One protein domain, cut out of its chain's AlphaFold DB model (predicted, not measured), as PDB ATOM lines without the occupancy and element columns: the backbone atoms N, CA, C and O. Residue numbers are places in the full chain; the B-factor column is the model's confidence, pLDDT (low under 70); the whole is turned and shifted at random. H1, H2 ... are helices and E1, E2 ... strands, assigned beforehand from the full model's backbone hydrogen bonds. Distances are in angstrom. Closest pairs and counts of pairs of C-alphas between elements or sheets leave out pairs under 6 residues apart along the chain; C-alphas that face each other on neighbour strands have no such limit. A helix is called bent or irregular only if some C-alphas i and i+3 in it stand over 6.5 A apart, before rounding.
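What this domain is: This is residues 54 to 155 of the 158 residues of the protein "KRR-R motif-containing protein 1" of Hyalella azteca (UniProt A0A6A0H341). A small three-stranded sheet is covered on one face by the helix H2 and the bent helix H1, while its other face is bare of named helices; H3 packs on H2 away from the sheet. Beyond H3 the backbone leads away in an arm with H4 and H5, of which residues 143 to 150 stick out. The printed part has 102 residues, with five named helices and three named strands in the order E1 H1 E2 E3 H2 H3 H4 H5; the sheet, E1 E3 E2, is antiparallel, and the class is mixed, helices and strands. The whole is only just loose, close to compact, with a radius of gyration of the C-alphas of 15.8 A, and elongated, spanning 51 by 33 by 21 A.

How they stand to each other: The inner strand E3, residues 92 to 97, is antiparallel to both edge strands. With E1, residues 54 to 57, N 54 and O 95 are within hydrogen-bond range at 2.9 A; with E2, residues 82 to 87, N 85 and O 94 are at 2.8 A. E2 and E3 form a hairpin. H2, residues 106 to 118, is on the sheet at a height over the sheet of 8.2 A, over E3 and, only just, E1, with 3 C-alphas falling on E1; it runs along the strands, at 7 degrees to E3 on the local plane. H1, residues 60 to 79, was assigned as one helix by its hydrogen bonds but is bent, with C-alphas 68 and 71 7.3 A apart. Its arms are H1a, residues 60 to 68, irregular with C-alphas 61 and 64 7.0 A apart, and H1b, residues 71 to 79; they stand at a steep tilt of 68 degrees, only just short of about perpendicular. H1a, H1b and H2 with the sheet E1 E3 E2 make two layers, helices on one face of a sheet. E1, H1 and E2 form a split strand-helix-strand unit, two strands running the same way with E3 between them, its crossover right-handed. H2 and H3, residues 123 to 130, touch as a helical hairpin, a shallow tilt of 26 degrees, opposite ways; their closest C-alphas, Leu 113 and Ala 126, are 5.5 A apart. H4, residues 141 to 144, and H5, residues 148 to 155, are close but not clearly touching, with the C-alphas of Arg 142 and Leu 148 closest at 7.6 A; both are apart from H2 and H3. Every O i to N i+4 pair is within hydrogen-bond range in H2, but 2 of 5 in H1a, 4 of 5 in H1b, 1 of 4 in H3 and 2 of 4 in H5, and H4 is too short for one; O i to N i+3 pairs within range are 4 of 6 in H1a and 4 of 5 in H3.

Where its parts are: E1 begins at C-alpha 54 (144.373, 140.830, 209.732), and H5 ends at C-alpha 155 (146.247, 154.323, 179.185). From first to last C-alpha, H2 is 18.5 A long, E3 16.8 A, E2 16.3 A, H1a 14.3 A and H1b 13.1 A.

The domain as a whole: The C-alphas of Asp 100 and Trp 149, the two farthest apart, are 51.5 A apart. The printed part has no cut and no long link. Its mean pLDDT is 90.1, with residues 151 to 155 under 70.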
ATOM      1  N   PHE A  54     143.728 140.142 210.853       96.81
ATOM      2  CA  PHE A  54     144.373 140.830 209.732       96.81
ATOM      3  C   PHE A  54     143.750 142.202 209.532       96.81
ATOM      4  O   PHE A  54     142.536 142.345 209.628       96.81
ATOM      5  N   SER A  55     144.574 143.203 209.223       96.75
ATOM      6  CA  SER A  55     144.112 144.564 208.942       96.75
ATOM      7  C   SER A  55     144.677 145.058 207.617       96.75
ATOM      8  O   SER A  55     145.849 144.833 207.318       96.75
ATOM      9  N   VAL A  56     143.842 145.728 206.825       95.31
ATOM     10  CA  VAL A  56     144.223 146.332 205.545       95.31
ATOM     11  C   VAL A  56     143.797 147.792 205.530       95.31
ATOM     12  O   VAL A  56     142.630 148.109 205.755       95.31
ATOM     13  N   ASN A  57     144.736 148.676 205.204       94.75
ATOM     14  CA  ASN A  57     144.462 150.102 205.057       94.75
ATOM     15  C   ASN A  57     143.729 150.369 203.734       94.75
ATOM     16  O   ASN A  57     144.021 149.738 202.711       94.75
ATOM     17  N   PHE A  58     142.803 151.319 203.737       94.12
ATOM     18  CA  PHE A  58     142.075 151.787 202.563       94.12
ATOM     19  C   PHE A  58     142.148 153.320 202.475       94.12
ATOM     20  O   PHE A  58     142.352 153.992 203.485       94.12
ATOM     21  N   PRO A  59     142.019 153.900 201.273       92.31
ATOM     22  CA  PRO A  59     142.090 155.345 201.114       92.31
ATOM     23  C   PRO A  59     140.791 156.035 201.559       92.31
ATOM     24  O   PRO A  59     139.699 155.499 201.366       92.31
ATOM     25  N   GLU A  60     140.913 157.256 202.080       91.25
ATOM     26  CA  GLU A  60     139.821 158.041 202.685       91.25
ATOM     27  C   GLU A  60     138.570 158.141 201.798       91.25
ATOM     28  O   GLU A  60     137.448 157.906 202.245       91.25
ATOM     29  N   TYR A  61     138.747 158.369 200.494       92.19
ATOM     30  CA  TYR A  61     137.631 158.528 199.556       92.19
ATOM     31  C   TYR A  61     136.721 157.288 199.433       92.19
ATOM     32  O   TYR A  61     135.597 157.389 198.940       92.19
ATOM     33  N   ARG A  62     137.175 156.110 199.879       90.69
ATOM     34  CA  ARG A  62     136.402 154.860 199.833       90.69
ATOM     35  C   ARG A  62     135.551 154.622 201.085       90.69
ATOM     36  O   ARG A  62     134.695 153.733 201.086       90.69
ATOM     37  N   GLU A  63     135.727 155.424 202.128       92.12
ATOM     38  CA  GLU A  63     135.045 155.257 203.414       92.12
ATOM     39  C   GLU A  63     133.516 155.292 203.282       92.12
ATOM     40  O   GLU A  63     132.820 154.436 203.827       92.12
ATOM     41  N   ALA A  64     132.981 156.233 202.498       92.88
ATOM     42  CA  ALA A  64     131.539 156.370 202.286       92.88
ATOM     43  C   ALA A  64     130.902 155.114 201.659       92.88
ATOM     44  O   ALA A  64     129.768 154.763 201.992       92.88
ATOM     45  N   TYR A  65     131.626 154.419 200.776       92.50
ATOM     46  CA  TYR A  65     131.169 153.160 200.182       92.50
ATOM     47  C   TYR A  65     131.250 152.004 201.186       92.50
ATOM     48  O   TYR A  65     130.311 151.215 201.308       92.50
ATOM     49  N   LEU A  66     132.353 151.921 201.934       92.81
ATOM     50  CA  LEU A  66     132.565 150.888 202.950       92.81
ATOM     51  C   LEU A  66     131.537 150.967 204.074       92.81
ATOM     52  O   LEU A  66     130.980 149.946 204.454       92.81
ATOM     53  N   LYS A  67     131.197 152.173 204.540       93.31
ATOM     54  CA  LYS A  67     130.156 152.382 205.556       93.31
ATOM     55  C   LYS A  67     128.794 151.835 205.126       93.31
ATOM     56  O   LYS A  67     128.114 151.191 205.916       93.31
ATOM     57  N   LYS A  68     128.399 152.067 203.869       94.31
ATOM     58  CA  LYS A  68     127.112 151.589 203.331       94.31
ATOM     59  C   LYS A  68     127.082 150.079 203.142       94.31
ATOM     60  O   LYS A  68     126.030 149.462 203.263       94.31
ATOM     61  N   SER A  69     128.228 149.498 202.808       92.19
ATOM     62  CA  SER A  69     128.331 148.096 202.423       92.19
ATOM     63  C   SER A  69     128.808 147.160 203.539       92.19
ATOM     64  O   SER A  69     128.667 145.944 203.414       92.19
ATOM     65  N   LEU A  70     129.258 147.713 204.669       93.25
ATOM     66  CA  LEU A  70     129.582 146.990 205.897       93.25
ATOM     67  C   LEU A  70     128.520 145.956 206.323       93.25
ATOM     68  O   LEU A  70     128.906 144.810 206.530       93.25
ATOM     69  N   PRO A  71     127.206 146.268 206.388       94.69
ATOM     70  CA  PRO A  71     126.207 145.285 206.825       94.69
ATOM     71  C   PRO A  71     126.064 144.096 205.869       94.69
ATOM     72  O   PRO A  71     125.645 143.016 206.279       94.69
ATOM     73  N   ILE A  72     126.383 144.271 204.583       93.88
ATOM     74  CA  ILE A  72     126.393 143.168 203.612       93.88
ATOM     75  C   ILE A  72     127.593 142.268 203.902       93.88
ATOM     76  O   ILE A  72     127.465 141.049 203.961       93.88
ATOM     77  N   LEU A  73     128.748 142.885 204.147       93.81
ATOM     78  CA  LEU A  73     129.987 142.184 204.441       93.81
ATOM     79  C   LEU A  73     129.911 141.404 205.760       93.81
ATOM     80  O   LEU A  73     130.359 140.267 205.824       93.81
ATOM     81  N   GLU A  74     129.280 141.975 206.787       94.81
ATOM     82  CA  GLU A  74     129.013 141.298 208.059       94.81
ATOM     83  C   GLU A  74     128.147 140.048 207.884       94.81
ATOM     84  O   GLU A  74     128.412 139.041 208.533       94.81
ATOM     85  N   LYS A  75     127.142 140.076 206.996       95.06
ATOM     86  CA  LYS A  75     126.306 138.898 206.711       95.06
ATOM     87  C   LYS A  75     127.126 137.765 206.103       95.06
ATOM     88  O   LYS A  75     127.068 136.656 206.618       95.06
ATOM     89  N   ILE A  76     127.925 138.073 205.081       93.25
ATOM     90  CA  ILE A  76     128.786 137.095 204.399       93.25
ATOM     91  C   ILE A  76     129.809 136.509 205.384       93.25
ATOM     92  O   ILE A  76     129.953 135.298 205.508       93.25
ATOM     93  N   MET A  77     130.481 137.359 206.166       93.88
ATOM     94  CA  MET A  77     131.486 136.908 207.139       93.88
ATOM     95  C   MET A  77     130.890 136.100 208.297       93.88
ATOM     96  O   MET A  77     131.561 135.233 208.861       93.88
ATOM     97  N   LYS A  78     129.623 136.349 208.648       93.75
ATOM     98  CA  LYS A  78     128.916 135.616 209.701       93.75
ATOM     99  C   LYS A  78     128.674 134.151 209.334       93.75
ATOM    100  O   LYS A  78     128.642 133.327 210.237       93.75
ATOM    101  N   GLU A  79     128.564 133.803 208.052       92.06
ATOM    102  CA  GLU A  79     128.414 132.407 207.600       92.06
ATOM    103  C   GLU A  79     129.647 131.546 207.932       92.06
ATOM    104  O   GLU A  79     129.528 130.344 208.210       92.06
ATOM    105  N   HIS A  80     130.815 132.194 207.979       91.44
ATOM    106  CA  HIS A  80     132.112 131.623 208.344       91.44
ATOM    107  C   HIS A  80     132.526 131.932 209.795       91.44
ATOM    108  O   HIS A  80     133.628 131.580 210.212       91.44
ATOM    109  N   ASN A  81     131.656 132.574 210.584       93.12
ATOM    110  CA  ASN A  81     131.912 132.992 211.966       93.12
ATOM    111  C   ASN A  81     133.183 133.863 212.105       93.12
ATOM    112  O   ASN A  81     133.966 133.715 213.049       93.12
ATOM    113  N   ILE A  82     133.393 134.781 211.158       95.62
ATOM    114  CA  ILE A  82     134.490 135.756 211.162       95.62
ATOM    115  C   ILE A  82     133.934 137.127 211.541       95.62
ATOM    116  O   ILE A  82     132.892 137.559 211.047       95.62
ATOM    117  N   LYS A  83     134.640 137.838 212.422       95.38
ATOM    118  CA  LYS A  83     134.301 139.211 212.794       95.38
ATOM    119  C   LYS A  83     134.993 140.182 211.848       95.38
ATOM    120  O   LYS A  83     136.192 140.059 211.609       95.38
ATOM    121  N   ILE A  84     134.258 141.183 211.379       95.81
ATOM    122  CA  ILE A  84     134.807 142.302 210.617       95.81
ATOM    123  C   ILE A  84     134.557 143.619 211.345       95.81
ATOM    124  O   ILE A  84     133.511 143.809 211.960       95.81
ATOM    125  N   VAL A  85     135.544 144.510 211.318       95.38
ATOM    126  CA  VAL A  85     135.499 145.823 211.963       95.38
ATOM    127  C   VAL A  85     136.045 146.865 210.996       95.38
ATOM    128  O   VAL A  85     137.148 146.718 210.472       95.38
ATOM    129  N   LEU A  86     135.272 147.928 210.778       95.19
ATOM    130  CA  LEU A  86     135.677 149.098 210.005       95.19
ATOM    131  C   LEU A  86     136.117 150.211 210.962       95.19
ATOM    132  O   LEU A  86     135.303 150.723 211.726       95.19
ATOM    133  N   ASP A  87     137.390 150.596 210.900       95.06
ATOM    134  CA  ASP A  87     137.951 151.716 211.660       95.06
ATOM    135  C   ASP A  87     138.138 152.908 210.709       95.06
ATOM    136  O   ASP A  87     139.082 152.957 209.916       95.06
ATOM    137  N   CYS A  88     137.186 153.847 210.743       90.44
ATOM    138  CA  CYS A  88     137.199 155.036 209.888       90.44
ATOM    139  C   CYS A  88     138.319 156.025 210.250       90.44
ATOM    140  O   CYS A  88     139.038 156.419 209.339       90.44
ATOM    141  N   PRO A  89     138.550 156.382 211.534       91.56
ATOM    142  CA  PRO A  89     139.644 157.283 211.899       91.56
ATOM    143  C   PRO A  89     141.030 156.803 211.452       91.56
ATOM    144  O   PRO A  89     141.854 157.615 211.044       91.56
ATOM    145  N   LYS A  90     141.301 155.492 211.520       92.12
ATOM    146  CA  LYS A  90     142.575 154.924 211.047       92.12
ATOM    147  C   LYS A  90     142.574 154.559 209.562       92.12
ATOM    148  O   LYS A  90     143.634 154.249 209.025       92.12
ATOM    149  N   GLY A  91     141.411 154.551 208.911       93.69
ATOM    150  CA  GLY A  91     141.264 154.126 207.521       93.69
ATOM    151  C   GLY A  91     141.655 152.662 207.301       93.69
ATOM    152  O   GLY A  91     142.311 152.345 206.310       93.69
ATOM    153  N   GLN A  92     141.303 151.764 208.226       95.19
ATOM    154  CA  GLN A  92     141.644 150.339 208.132       95.19
ATOM    155  C   GLN A  92     140.420 149.432 208.288       95.19
ATOM    156  O   GLN A  92     139.483 149.720 209.033       95.19
ATOM    157  N   LEU A  93     140.437 148.317 207.566       95.25
ATOM    158  CA  LEU A  93     139.452 147.251 207.664       95.25
ATOM    159  C   LEU A  93     140.122 146.042 208.311       95.25
ATOM    160  O   LEU A  93     141.136 145.558 207.806       95.25
ATOM    161  N   THR A  94     139.563 145.566 209.418       96.56
ATOM    162  CA  THR A  94     140.127 144.475 210.215       96.56
ATOM    163  C   THR A  94     139.193 143.273 210.196       96.56
ATOM    164  O   THR A  94     138.003 143.409 210.465       96.56
ATOM    165  N   VAL A  95     139.735 142.088 209.920       97.06
ATOM    166  CA  VAL A  95     139.052 140.797 210.080       97.06
ATOM    167  C   VAL A  95     139.689 140.022 211.217       97.06
ATOM    168  O   VAL A  95     140.894 140.126 211.453       97.06
ATOM    169  N   SER A  96     138.894 139.271 211.966       95.69
ATOM    170  CA  SER A  96     139.377 138.473 213.093       95.69
ATOM    171  C   SER A  96     138.579 137.186 213.232       95.69
ATOM    172  O   SER A  96     137.355 137.195 213.081       95.69
ATOM    173  N   THR A  97     139.262 136.084 213.534       95.44
ATOM    174  CA  THR A  97     138.594 134.819 213.860       95.44
ATOM    175  C   THR A  97     137.893 134.898 215.212       95.44
ATOM    176  O   THR A  97     138.236 135.706 216.079       95.44
ATOM    177  N   THR A  98     136.886 134.049 215.390       92.50
ATOM    178  CA  THR A  98     136.217 133.829 216.674       92.50
ATOM    179  C   THR A  98     136.481 132.399 217.142       92.50
ATOM    180  O   THR A  98     136.966 131.568 216.378       92.50
ATOM    181  N   LYS A  99     136.167 132.086 218.404       89.19
ATOM    182  CA  LYS A  99     136.300 130.710 218.920       89.19
ATOM    183  C   LYS A  99     135.390 129.718 218.188       89.19
ATOM    184  O   LYS A  99     135.701 128.533 218.135       89.19
ATOM    185  N   ASP A 100     134.312 130.236 217.600       88.31
ATOM    186  CA  ASP A 100     133.284 129.479 216.894       88.31
ATOM    187  C   ASP A 100     133.546 129.397 215.383       88.31
ATOM    188  O   ASP A 100     132.717 128.855 214.652       88.31
ATOM    189  N   THR A 101     134.647 129.973 214.879       91.12
ATOM    190  CA  THR A 101     135.064 129.789 213.483       91.12
ATOM    191  C   THR A 101     135.213 128.303 213.218       91.12
ATOM    192  O   THR A 101     135.964 127.644 213.924       91.12
ATOM    193  N   TRP A 102     134.462 127.787 212.240       88.88
ATOM    194  CA  TRP A 102     134.371 126.356 211.949       88.88
ATOM    195  C   TRP A 102     135.390 125.887 210.904       88.88
ATOM    196  O   TRP A 102     135.634 124.694 210.832       88.88
ATOM    197  N   ASP A 103     136.013 126.800 210.155       89.12
ATOM    198  CA  ASP A 103     137.088 126.508 209.201       89.12
ATOM    199  C   ASP A 103     138.288 127.443 209.454       89.12
ATOM    200  O   ASP A 103     138.139 128.668 209.355       89.12
ATOM    201  N   PRO A 104     139.486 126.916 209.772       88.25
ATOM    202  CA  PRO A 104     140.671 127.737 209.995       88.25
ATOM    203  C   PRO A 104     141.163 128.438 208.721       88.25
ATOM    204  O   PRO A 104     141.825 129.469 208.827       88.25
ATOM    205  N   TYR A 105     140.858 127.924 207.526       90.62
ATOM    206  CA  TYR A 105     141.282 128.527 206.262       90.62
ATOM    207  C   TYR A 105     140.430 129.742 205.868       90.62
ATOM    208  O   TYR A 105     140.933 130.664 205.221       90.62
ATOM    209  N   ALA A 106     139.187 129.828 206.345       92.19
ATOM    210  CA  ALA A 106     138.274 130.931 206.050       92.19
ATOM    211  C   ALA A 106     138.852 132.325 206.374       92.19
ATOM    212  O   ALA A 106     138.534 133.303 205.695       92.19
ATOM    213  N   ILE A 107     139.748 132.447 207.365       94.56
ATOM    214  CA  ILE A 107     140.409 133.726 207.676       94.56
ATOM    215  C   ILE A 107     141.353 134.200 206.560       94.56
ATOM    216  O   ILE A 107     141.511 135.405 206.362       94.56
ATOM    217  N   MET A 108     141.958 133.278 205.804       94.31
ATOM    218  CA  MET A 108     142.808 133.610 204.656       94.31
ATOM    219  C   MET A 108     141.967 134.150 203.499       94.31
ATOM    220  O   MET A 108     142.316 135.175 202.918       94.31
ATOM    221  N   LEU A 109     140.810 133.537 203.242       93.88
ATOM    222  CA  LEU A 109     139.852 134.020 202.244       93.88
ATOM    223  C   LEU A 109     139.276 135.385 202.640       93.88
ATOM    224  O   LEU A 109     139.210 136.304 201.823       93.88
ATOM    225  N   ALA A 110     138.962 135.577 203.924       95.75
ATOM    226  CA  ALA A 110     138.515 136.864 204.452       95.75
ATOM    227  C   ALA A 110     139.585 137.962 204.324       95.75
ATOM    228  O   ALA A 110     139.256 139.108 204.007       95.75
ATOM    229  N   ARG A 111     140.867 137.631 204.538       94.94
ATOM    230  CA  ARG A 111     142.001 138.542 204.307       94.94
ATOM    231  C   ARG A 111     142.059 138.980 202.843       94.94
ATOM    232  O   ARG A 111     142.236 140.164 202.551       94.94
ATOM    233  N   ASP A 112     141.914 138.034 201.930       95.25
ATOM    234  CA  ASP A 112     141.985 138.292 200.497       95.25
ATOM    235  C   ASP A 112     140.785 139.129 200.024       95.25
ATOM    236  O   ASP A 112     140.952 140.102 199.282       95.25
ATOM    237  N   LEU A 113     139.600 138.880 200.588       95.44
ATOM    238  CA  LEU A 113     138.410 139.704 200.395       95.44
ATOM    239  C   LEU A 113     138.645 141.171 200.799       95.44
ATOM    240  O   LEU A 113     138.405 142.078 199.996       95.44
ATOM    241  N   ILE A 114     139.138 141.437 202.016       94.88
ATOM    242  CA  ILE A 114     139.382 142.822 202.464       94.88
ATOM    243  C   ILE A 114     140.494 143.509 201.660       94.88
ATOM    244  O   ILE A 114     140.419 144.715 201.405       94.88
ATOM    245  N   LYS A 115     141.489 142.742 201.189       94.19
ATOM    246  CA  LYS A 115     142.556 143.216 200.296       94.19
ATOM    247  C   LYS A 115     141.978 143.670 198.952       94.19
ATOM    248  O   LYS A 115     142.318 144.762 198.498       94.19
ATOM    249  N   LEU A 116     141.066 142.903 198.350       94.19
ATOM    250  CA  LEU A 116     140.375 143.285 197.112       94.19
ATOM    251  C   LEU A 116     139.481 144.509 197.296       94.19
ATOM    252  O   LEU A 116     139.512 145.435 196.480       94.19
ATOM    253  N   ILE A 117     138.716 144.549 198.389       93.12
ATOM    254  CA  ILE A 117     137.825 145.673 198.666       93.12
ATOM    255  C   ILE A 117     138.635 146.963 198.805       93.12
ATOM    256  O   ILE A 117     138.239 147.962 198.214       93.12
ATOM    257  N   SER A 118     139.784 146.963 199.489       92.44
ATOM    258  CA  SER A 118     140.667 148.143 199.571       92.44
ATOM    259  C   SER A 118     141.118 148.648 198.184       92.44
ATOM    260  O   SER A 118     141.261 149.851 197.954       92.44
ATOM    261  N   ARG A 119     141.251 147.746 197.203       90.25
ATOM    262  CA  ARG A 119     141.733 148.022 195.836       90.25
ATOM    263  C   ARG A 119     140.650 148.325 194.805       90.25
ATOM    264  O   ARG A 119     140.880 148.168 193.617       90.25
ATOM    265  N   HIS A 120     139.503 148.834 195.225       91.12
ATOM    266  CA  HIS A 120     138.447 149.270 194.304       91.12
ATOM    267  C   HIS A 120     137.566 148.186 193.687       91.12
ATOM    268  O   HIS A 120     136.667 148.506 192.914       91.12
ATOM    269  N   VAL A 121     137.702 146.935 194.124       92.44
ATOM    270  CA  VAL A 121     136.853 145.840 193.644       92.44
ATOM    271  C   VAL A 121     135.454 145.920 194.270       92.44
ATOM    272  O   VAL A 121     135.300 146.288 195.439       92.44
ATOM    273  N   THR A 122     134.418 145.625 193.478       92.44
ATOM    274  CA  THR A 122     133.026 145.545 193.948       92.44
ATOM    275  C   THR A 122     132.832 144.317 194.836       92.44
ATOM    276  O   THR A 122     133.509 143.305 194.664       92.44
ATOM    277  N   ILE A 123     131.901 144.381 195.790       92.25
ATOM    278  CA  ILE A 123     131.729 143.304 196.781       92.25
ATOM    279  C   ILE A 123     131.287 142.008 196.115       92.25
ATOM    280  O   ILE A 123     131.864 140.970 196.392       92.25
ATOM    281  N   GLU A 124     130.361 142.080 195.165       92.31
ATOM    282  CA  GLU A 124     129.890 140.918 194.402       92.31
ATOM    283  C   GLU A 124     131.031 140.150 193.722       92.31
ATOM    284  O   GLU A 124     131.018 138.926 193.668       92.31
ATOM    285  N   LYS A 125     132.047 140.863 193.220       93.25
ATOM    286  CA  LYS A 125     133.232 140.235 192.625       93.25
ATOM    287  C   LYS A 125     134.178 139.698 193.689       93.25
ATOM    288  O   LYS A 125     134.770 138.648 193.487       93.25
ATOM    289  N   ALA A 126     134.331 140.422 194.792       94.31
ATOM    290  CA  ALA A 126     135.232 140.038 195.866       94.31
ATOM    291  C   ALA A 126     134.739 138.771 196.593       94.31
ATOM    292  O   ALA A 126     135.552 137.922 196.935       94.31
ATOM    293  N   VAL A 127     133.422 138.603 196.771       94.31
ATOM    294  CA  VAL A 127     132.818 137.427 197.430       94.31
ATOM    295  C   VAL A 127     133.161 136.119 196.725       94.31
ATOM    296  O   VAL A 127     133.292 135.097 197.389       94.31
ATOM    297  N   LYS A 128     133.427 136.158 195.416       93.19
ATOM    298  CA  LYS A 128     133.853 134.980 194.648       93.19
ATOM    299  C   LYS A 128     135.149 134.346 195.145       93.19
ATOM    300  O   LYS A 128     135.446 133.228 194.766       93.19
ATOM    301  N   VAL A 129     135.929 135.028 195.986       93.69
ATOM    302  CA  VAL A 129     137.112 134.437 196.631       93.69
ATOM    303  C   VAL A 129     136.743 133.272 197.560       93.69
ATOM    304  O   VAL A 129     137.597 132.444 197.845       93.69
ATOM    305  N   PHE A 130     135.490 133.175 198.015       91.38
ATOM    306  CA  PHE A 130     135.015 132.008 198.761       91.38
ATOM    307  C   PHE A 130     134.659 130.809 197.868       91.38
ATOM    308  O   PHE A 130     134.503 129.705 198.390       91.38
ATOM    309  N   ASP A 131     134.551 131.002 196.550       90.50
ATOM    310  CA  ASP A 131     134.276 129.923 195.604       90.50
ATOM    311  C   ASP A 131     135.550 129.111 195.319       90.50
ATOM    312  O   ASP A 131     136.671 129.629 195.290       90.50
ATOM    313  N   GLU A 132     135.388 127.817 195.056       84.94
ATOM    314  CA  GLU A 132     136.516 126.939 194.742       84.94
ATOM    315  C   GLU A 132     137.196 127.305 193.422       84.94
ATOM    316  O   GLU A 132     136.557 127.672 192.436       84.94
ATOM    317  N   GLY A 133     138.524 127.174 193.391       86.38
ATOM    318  CA  GLY A 133     139.331 127.477 192.206       86.38
ATOM    319  C   GLY A 133     139.502 128.972 191.922       86.38
ATOM    320  O   GLY A 133     140.249 129.331 191.010       86.38
ATOM    321  N   VAL A 134     138.876 129.854 192.707       90.62
ATOM    322  CA  VAL A 134     139.070 131.301 192.616       90.62
ATOM    323  C   VAL A 134     140.119 131.734 193.633       90.62
ATOM    324  O   VAL A 134     140.020 131.474 194.826       90.62
ATOM    325  N   THR A 135     141.146 132.432 193.159       89.56
ATOM    326  CA  THR A 135     142.182 133.024 194.012       89.56
ATOM    327  C   THR A 135     142.380 134.482 193.630       89.56
ATOM    328  O   THR A 135     142.018 134.909 192.530       89.56
ATOM    329  N   SER A 136     142.930 135.273 194.547       90.56
ATOM    330  CA  SER A 136     143.168 136.692 194.300       90.56
ATOM    331  C   SER A 136     144.600 137.079 194.632       90.56
ATOM    332  O   SER A 136     145.110 136.734 195.694       90.56
ATOM    333  N   GLU A 137     145.249 137.824 193.736       89.50
ATOM    334  CA  GLU A 137     146.600 138.331 193.966       89.50
ATOM    335  C   GLU A 137     146.804 139.701 193.311       89.50
ATOM    336  O   GLU A 137     146.171 140.046 192.312       89.50
ATOM    337  N   ILE A 138     147.702 140.499 193.887       87.31
ATOM    338  CA  ILE A 138     148.104 141.794 193.342       87.31
ATOM    339  C   ILE A 138     149.437 141.616 192.619       87.31
ATOM    340  O   ILE A 138     150.493 141.505 193.242       87.31
ATOM    341  N   LEU A 139     149.395 141.665 191.290       88.75
ATOM    342  CA  LEU A 139     150.589 141.571 190.455       88.75
ATOM    343  C   LEU A 139     151.201 142.952 190.207       88.75
ATOM    344  O   LEU A 139     150.546 143.887 189.741       88.75
ATOM    345  N   ARG A 140     152.501 143.086 190.484       84.69
ATOM    346  CA  ARG A 140     153.260 144.304 190.179       84.69
ATOM    347  C   ARG A 140     153.733 144.282 188.725       84.69
ATOM    348  O   ARG A 140     154.836 143.831 188.434       84.69
ATOM    349  N   VAL A 141     152.939 144.869 187.832       85.75
ATOM    350  CA  VAL A 141     153.214 144.889 186.380       85.75
ATOM    351  C   VAL A 141     154.531 145.593 186.019       85.75
ATOM    352  O   VAL A 141     155.227 145.174 185.101       85.75
ATOM    353  N   ARG A 142     154.948 146.614 186.784       81.81
ATOM    354  CA  ARG A 142     156.189 147.371 186.519       81.81
ATOM    355  C   ARG A 142     157.444 146.492 186.432       81.81
ATOM    356  O   ARG A 142     158.377 146.865 185.738       81.81
ATOM    357  N   SER A 143     157.485 145.357 187.130       82.50
ATOM    358  CA  SER A 143     158.654 144.470 187.099       82.50
ATOM    359  C   SER A 143     158.771 143.659 185.806       82.50
ATOM    360  O   SER A 143     159.838 143.120 185.537       82.50
ATOM    361  N   PHE A 144     157.690 143.548 185.032       85.25
ATOM    362  CA  PHE A 144     157.631 142.722 183.824       85.25
ATOM    363  C   PHE A 144     157.961 143.501 182.548       85.25
ATOM    364  O   PHE A 144     158.130 142.898 181.494       85.25
ATOM    365  N   VAL A 145     158.044 144.832 182.622       84.56
ATOM    366  CA  VAL A 145     158.216 145.693 181.449       84.56
ATOM    367  C   VAL A 145     159.481 146.529 181.594       84.56
ATOM    368  O   VAL A 145     159.606 147.328 182.521       84.56
ATOM    369  N   SER A 146     160.403 146.384 180.638       83.31
ATOM    370  CA  SER A 146     161.697 147.084 180.633       83.31
ATOM    371  C   SER A 146     161.568 148.599 180.468       83.31
ATOM    372  O   SER A 146     162.409 149.355 180.953       83.31
ATOM    373  N   HIS A 147     160.511 149.064 179.796       85.50
ATOM    374  CA  HIS A 147     160.323 150.478 179.499       85.50
ATOM    375  C   HIS A 147     158.975 151.017 179.976       85.50
ATOM    376  O   HIS A 147     157.909 150.571 179.560       85.50
ATOM    377  N   LEU A 148     159.035 152.069 180.794       76.44
ATOM    378  CA  LEU A 148     157.864 152.712 181.392       76.44
ATOM    379  C   LEU A 148     156.885 153.295 180.354       76.44
ATOM    380  O   LEU A 148     155.699 153.422 180.649       76.44
ATOM    381  N   TRP A 149     157.358 153.655 179.155       79.25
ATOM    382  CA  TRP A 149     156.513 154.231 178.104       79.25
ATOM    383  C   TRP A 149     155.529 153.220 177.493       79.25
ATOM    384  O   TRP A 149     154.453 153.630 177.074       79.25
ATOM    385  N   ILE A 150     155.828 151.916 177.531       75.19
ATOM    386  CA  ILE A 150     154.928 150.857 177.037       75.19
ATOM    387  C   ILE A 150     153.641 150.814 177.874       75.19
ATOM    388  O   ILE A 150     152.545 150.768 177.330       75.19
ATOM    389  N   LEU A 151     153.759 150.952 179.198       68.50
ATOM    390  CA  LEU A 151     152.600 151.012 180.100       68.50
ATOM    391  C   LEU A 151     151.805 152.319 179.971       68.50
ATOM    392  O   LEU A 151     150.638 152.374 180.345       68.50
ATOM    393  N   LYS A 152     152.430 153.388 179.462       67.19
ATOM    394  CA  LYS A 152     151.744 154.661 179.211       67.19
ATOM    395  C   LYS A 152     150.923 154.643 177.922       67.19
ATOM    396  O   LYS A 152     149.996 155.436 177.816       67.19
ATOM    397  N   LEU A 153     151.247 153.768 176.968       59.28
ATOM    398  CA  LEU A 153     150.554 153.704 175.679       59.28
ATOM    399  C   LEU A 153     149.157 153.072 175.778       59.28
ATOM    400  O   LEU A 153     148.260 153.507 175.066       59.28
ATOM    401  N   GLU A 154     148.929 152.126 176.692       55.47
ATOM    402  CA  GLU A 154     147.596 151.523 176.875       55.47
ATOM    403  C   GLU A 154     146.623 152.390 177.689       55.47
ATOM    404  O   GLU A 154     145.414 152.231 177.558       55.47
ATOM    405  N   GLN A 155     147.110 153.368 178.464       50.94
ATOM    406  CA  GLN A 155     146.247 154.323 179.185       50.94
ATOM    407  C   GLN A 155     145.563 155.357 178.264       50.94
ATOM    408  O   GLN A 155     144.831 156.210 178.750       50.94
TER     409      GLN A 155